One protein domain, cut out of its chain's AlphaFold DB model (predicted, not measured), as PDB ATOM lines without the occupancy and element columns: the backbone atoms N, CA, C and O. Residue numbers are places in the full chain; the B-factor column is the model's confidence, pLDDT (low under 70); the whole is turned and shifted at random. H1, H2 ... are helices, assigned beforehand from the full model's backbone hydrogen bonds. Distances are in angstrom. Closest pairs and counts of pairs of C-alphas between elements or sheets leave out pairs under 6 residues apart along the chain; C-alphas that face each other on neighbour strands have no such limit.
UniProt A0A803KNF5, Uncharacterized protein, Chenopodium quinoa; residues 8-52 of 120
ATOM      1  N   SER A   8      62.502  40.405  18.064       65.19
ATOM      2  CA  SER A   8      63.436  40.364  16.928       65.19
ATOM      3  C   SER A   8      63.001  39.379  15.843       65.19
ATOM      4  O   SER A   8      63.844  38.730  15.221       65.19
ATOM      5  N   CYS A   9      61.693  39.217  15.643       68.31
ATOM      6  CA  CYS A   9      61.178  38.414  14.543       68.31
ATOM      7  C   CYS A   9      61.327  39.190  13.220       68.31
ATOM      8  O   CYS A   9      61.034  40.382  13.159       68.31
ATOM      9  N   GLN A  10      61.858  38.534  12.184       71.00
ATOM     10  CA  GLN A  10      62.200  39.171  10.900       71.00
ATOM     11  C   GLN A  10      61.159  38.927   9.800       71.00
ATOM     12  O   GLN A  10      61.192  39.592   8.769       71.00
ATOM     13  N   ASP A  11      60.236  37.991  10.015       74.00
ATOM     14  CA  ASP A  11      59.199  37.622   9.058       74.00
ATOM     15  C   ASP A  11      57.913  37.177   9.773       74.00
ATOM     16  O   ASP A  11      57.925  36.814  10.954       74.00
ATOM     17  N   SER A  12      56.789  37.211   9.051       72.56
ATOM     18  CA  SER A  12      55.456  36.937   9.602       72.56
ATOM     19  C   SER A  12      55.307  35.523  10.170       72.56
ATOM     20  O   SER A  12      54.608  35.352  11.167       72.56
ATOM     21  N   ALA A  13      55.976  34.522   9.587       74.00
ATOM     22  CA  ALA A  13      55.926  33.143  10.072       74.00
ATOM     23  C   ALA A  13      56.701  32.985  11.394       74.00
ATOM     24  O   ALA A  13      56.292  32.240  12.286       74.00
ATOM     25  N   CYS A  14      57.791  33.734  11.553       77.31
ATOM     26  CA  CYS A  14      58.564  33.795  12.783       77.31
ATOM     27  C   CYS A  14      57.831  34.584  13.881       77.31
ATOM     28  O   CYS A  14      57.751  34.128  15.024       77.31
ATOM     29  N   CYS A  15      57.235  35.734  13.540       71.88
ATOM     30  CA  CYS A  15      56.478  36.566  14.484       71.88
ATOM     31  C   CYS A  15      55.205  35.877  14.992       71.88
ATOM     32  O   CYS A  15      54.775  36.117  16.121       71.88
ATOM     33  N   SER A  16      54.607  34.993  14.191       72.62
ATOM     34  CA  SER A  16      53.418  34.249  14.600       72.62
ATOM     35  C   SER A  16      53.714  33.102  15.565       72.62
ATOM     36  O   SER A  16      52.784  32.565  16.169       72.62
ATOM     37  N   GLN A  17      54.991  32.731  15.734       76.19
ATOM     38  CA  GLN A  17      55.449  31.664  16.630       76.19
ATOM     39  C   GLN A  17      54.681  30.348  16.419       76.19
ATOM     40  O   GLN A  17      54.222  29.714  17.370       76.19
ATOM     41  N   GLY A  18      54.498  29.968  15.151       76.75
ATOM     42  CA  GLY A  18      53.794  28.743  14.756       76.75
ATOM     43  C   GLY A  18      52.266  28.847  14.763       76.75
ATOM     44  O   GLY A  18      51.594  27.875  14.423       76.75
ATOM     45  N   LYS A  19      51.697  30.008  15.113       80.94
ATOM     46  CA  LYS A  19      50.267  30.287  14.928       80.94
ATOM     47  C   LYS A  19      49.980  30.780  13.513       80.94
ATOM     48  O   LYS A  19      50.877  31.190  12.774       80.94
ATOM     49  N   LYS A  20      48.699  30.753  13.149       84.81
ATOM     50  CA  LYS A  20      48.203  31.285  11.881       84.81
ATOM     51  C   LYS A  20      48.581  32.764  11.738       84.81
ATOM     52  O   LYS A  20      48.553  33.520  12.712       84.81
ATOM     53  N   TYR A  21      48.996  33.140  10.533       81.56
ATOM     54  CA  TYR A  21      49.492  34.483  10.207       81.56
ATOM     55  C   TYR A  21      48.964  35.017   8.869       81.56
ATOM     56  O   TYR A  21      49.348  36.100   8.442       81.56
ATOM     57  N   GLN A  22      48.085  34.256   8.213       83.75
ATOM     58  CA  GLN A  22      47.401  34.613   6.972       83.75
ATOM     59  C   GLN A  22      45.961  34.098   7.023       83.75
ATOM     60  O   GLN A  22      45.710  33.017   7.560       83.75
ATOM     61  N   TRP A  23      45.041  34.872   6.444       88.56
ATOM     62  CA  TRP A  23      43.599  34.616   6.465       88.56
ATOM     63  C   TRP A  23      42.933  34.978   5.120       88.56
ATOM     64  O   TRP A  23      42.137  35.918   5.056       88.56
ATOM     65  N   PRO A  24      43.272  34.294   4.009       84.25
ATOM     66  CA  PRO A  24      42.685  34.584   2.695       84.25
ATOM     67  C   PRO A  24      41.154  34.426   2.660       84.25
ATOM     68  O   PRO A  24      40.483  35.086   1.873       84.25
ATOM     69  N   GLU A  25      40.581  33.599   3.533       85.00
ATOM     70  CA  GLU A  25      39.138  33.388   3.674       85.00
ATOM     71  C   GLU A  25      38.368  34.601   4.223       85.00
ATOM     72  O   GLU A  25      37.138  34.609   4.193       85.00
ATOM     73  N   LEU A  26      39.074  35.614   4.742       81.06
ATOM     74  CA  LEU A  26      38.459  36.841   5.254       81.06
ATOM     75  C   LEU A  26      38.276  37.920   4.183       81.06
ATOM     76  O   LEU A  26      37.656  38.948   4.454       81.06
ATOM     77  N   LEU A  27      38.775  37.696   2.963       76.12
ATOM     78  CA  LEU A  27      38.569  38.614   1.847       76.12
ATOM     79  C   LEU A  27      37.065  38.824   1.595       76.12
ATOM     80  O   LEU A  27      36.318  37.874   1.378       76.12
ATOM     81  N   GLY A  28      36.629  40.086   1.629       71.12
ATOM     82  CA  GLY A  28      35.230  40.476   1.419       71.12
ATOM     83  C   GLY A  28      34.322  40.392   2.653       71.12
ATOM     84  O   GLY A  28      33.134  40.689   2.532       71.12
ATOM     85  N   LYS A  29      34.840  40.012   3.830       73.50
ATOM     86  CA  LYS A  29      34.096  40.086   5.098       73.50
ATOM     87  C   LYS A  29      34.118  41.493   5.697       73.50
ATOM     88  O   LYS A  29      34.973  42.311   5.372       73.50
ATOM     89  N   ASP A  30      33.189  41.742   6.617       85.38
ATOM     90  CA  ASP A  30      33.193  42.945   7.447       85.38
ATOM     91  C   ASP A  30      34.498  43.062   8.261       85.38
ATOM     92  O   ASP A  30      34.986  42.075   8.819       85.38
ATOM     93  N   ALA A  31      35.060  44.272   8.354       74.75
ATOM     94  CA  ALA A  31      36.349  44.514   9.006       74.75
ATOM     95  C   ALA A  31      36.326  44.221  10.518       74.75
ATOM     96  O   ALA A  31      37.315  43.740  11.074       74.75
ATOM     97  N   THR A  32      35.192  44.457  11.186       83.56
ATOM     98  CA  THR A  32      35.029  44.169  12.619       83.56
ATOM     99  C   THR A  32      34.901  42.666  12.862       83.56
ATOM    100  O   THR A  32      35.451  42.147  13.836       83.56
ATOM    101  N   GLU A  33      34.201  41.945  11.979       82.62
ATOM    102  CA  GLU A  33      34.147  40.476  11.996       82.62
ATOM    103  C   GLU A  33      35.536  39.869  11.742       82.62
ATOM    104  O   GLU A  33      35.990  39.028  12.520       82.62
ATOM    105  N   ALA A  34      36.243  40.341  10.710       83.94
ATOM    106  CA  ALA A  34      37.585  39.880  10.368       83.94
ATOM    107  C   ALA A  34      38.578  40.109  11.516       83.94
ATOM    108  O   ALA A  34      39.310  39.190  11.880       83.94
ATOM    109  N   LYS A  35      38.544  41.287  12.155       86.19
ATOM    110  CA  LYS A  35      39.339  41.588  13.354       86.19
ATOM    111  C   LYS A  35      39.116  40.560  14.464       86.19
ATOM    112  O   LYS A  35      40.083  39.990  14.963       86.19
ATOM    113  N   LYS A  36      37.857  40.274  14.811       88.62
ATOM    114  CA  LYS A  36      37.527  39.286  15.854       88.62
ATOM    115  C   LYS A  36      38.069  37.897  15.520       88.62
ATOM    116  O   LYS A  36      38.579  37.221  16.410       88.62
ATOM    117  N   ILE A  37      37.969  37.475  14.258       88.50
ATOM    118  CA  ILE A  37      38.478  36.171  13.814       88.50
ATOM    119  C   ILE A  37      40.008  36.124  13.917       88.50
ATOM    120  O   ILE A  37      40.540  35.171  14.477       88.50
ATOM    121  N   ILE A  38      40.714  37.155  13.447       88.06
ATOM    122  CA  ILE A  38      42.185  37.211  13.480       88.06
ATOM    123  C   ILE A  38      42.708  37.204  14.920       88.06
ATOM    124  O   ILE A  38      43.593  36.413  15.245       88.06
ATOM    125  N   GLU A  39      42.148  38.043  15.793       89.06
ATOM    126  CA  GLU A  39      42.576  38.142  17.196       89.06
ATOM    127  C   GLU A  39      42.240  36.866  17.989       89.06
ATOM    128  O   GLU A  39      42.978  36.486  18.900       89.06
ATOM    129  N   SER A  40      41.171  36.153  17.611       90.50
ATOM    130  CA  SER A  40      40.833  34.834  18.161       90.50
ATOM    131  C   SER A  40      41.788  33.736  17.673       90.50
ATOM    132  O   SER A  40      42.282  32.942  18.478       90.50
ATOM    133  N   ASP A  41      42.074  33.684  16.369       89.12
ATOM    134  CA  ASP A  41      42.975  32.697  15.757       89.12
ATOM    135  C   ASP A  41      44.425  32.883  16.235       89.12
ATOM    136  O   ASP A  41      45.158  31.910  16.451       89.12
ATOM    137  N   ASN A  42      44.855  34.135  16.422       85.62
ATOM    138  CA  ASN A  42      46.179  34.470  16.922       85.62
ATOM    139  C   ASN A  42      46.145  35.630  17.942       85.62
ATOM    140  O   ASN A  42      46.331  36.784  17.564       85.62
ATOM    141  N   PRO A  43      46.065  35.339  19.258       85.94
ATOM    142  CA  PRO A  43      46.007  36.362  20.311       85.94
ATOM    143  C   PRO A  43      47.308  37.161  20.502       85.94
ATOM    144  O   PRO A  43      47.394  37.983  21.409       85.94
ATOM    145  N   LYS A  44      48.356  36.889  19.708       77.50
ATOM    146  CA  LYS A  44      49.590  37.695  19.670       77.50
ATOM    147  C   LYS A  44      49.553  38.776  18.587       77.50
ATOM    148  O   LYS A  44      50.474  39.581  18.522       77.50
ATOM    149  N   VAL A  45      48.528  38.771  17.738       76.50
ATOM    150  CA  VAL A  45      48.291  39.786  16.713       76.50
ATOM    151  C   VAL A  45      47.261  40.769  17.254       76.50
ATOM    152  O   VAL A  45      46.234  40.367  17.790       76.50
ATOM    153  N   THR A  46      47.543  42.058  17.105       79.88
ATOM    154  CA  THR A  46      46.584  43.137  17.349       79.88
ATOM    155  C   THR A  46      46.180  43.702  16.000       79.88
ATOM    156  O   THR A  46      47.049  44.029  15.193       79.88
ATOM    157  N   VAL A  47      44.875  43.783  15.738       79.75
ATOM    158  CA  VAL A  47      44.365  44.318  14.473       79.75
ATOM    159  C   VAL A  47      43.873  45.740  14.695       79.75
ATOM    160  O   VAL A  47      42.912  45.977  15.433       79.75
ATOM    161  N   GLU A  48      44.502  46.696  14.024       76.38
ATOM    162  CA  GLU A  48      43.994  48.059  13.907       76.38
ATOM    163  C   GLU A  48      43.203  48.167  12.601       76.38
ATOM    164  O   GLU A  48      43.700  47.820  11.531       76.38
ATOM    165  N   ILE A  49      41.932  48.566  12.700       76.06
ATOM    166  CA  ILE A  49      41.096  48.807  11.522       76.06
ATOM    167  C   ILE A  49      41.301  50.267  11.147       76.06
ATOM    168  O   ILE A  49      40.828  51.160  11.849       76.06
ATOM    169  N   GLU A  50      42.000  50.498  10.044       66.88
ATOM    170  CA  GLU A  50      42.132  51.820   9.448       66.88
ATOM    171  C   GLU A  50      40.843  52.141   8.680       66.88
ATOM    172  O   GLU A  50      40.555  51.569   7.629       66.88
ATOM    173  N   THR A  51      40.006  53.008   9.253       60.00
ATOM    174  CA  THR A  51      38.715  53.408   8.666       60.00
ATOM    175  C   THR A  51      38.826  54.592   7.711       60.00
ATOM    176  O   THR A  51      37.841  54.950   7.066       60.00
ATOM    177  N   ASP A  52      40.014  55.181   7.587       56.06
ATOM    178  CA  ASP A  52      40.228  56.447   6.888       56.06
ATOM    179  C   ASP A  52      40.589  56.231   5.416       56.06
ATOM    180  O   ASP A  52      41.468  56.875   4.847       56.06
TER     181      ASP A  52
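Overview. This is residues 8 to 52 of the 120 residues of an uncharacterized protein of Chenopodium quinoa (UniProt A0A803KNF5). There is little regular structure here: one helix, H2, and a single short helical turn, H1, lie well separated, joined by a long winding link, residues 16 to 30, and followed by a tail, residues 42 to 52. The printed part has 45 residues, with H1 then H2 along the chain and no named strand; the class is all helix, with 15 residues in named elements. It is only just compact, close to loose, with a radius of gyration of the C-alphas of 11.2 A and spans of 30 by 22 by 16 A.

Along the chain. H1 is residues 12 to 15, beginning at C-alpha 12 at (55.456, 36.937, 9.602). H2 is residues 31 to 41, 15.1 A from first to last C-alpha, ending at C-alpha 41 at (42.975, 32.697, 15.757).

Arrangement. H1 and H2 are apart, with no C-alpha of the one within 8 A of the other. In H2 every O i to N i+4 pair is within hydrogen-bond range; H1 is too short for such a pair.

Size, cuts and confidence. The C-alphas of Ser 8 and Gly 28, the two farthest apart, are 32.2 A apart. The printed part has no cut. The link from H1 to H2 is long, 15 residues. Mean pLDDT of the printed part is 78.7; residues 8 to 9 and 50 to 52 are under 70.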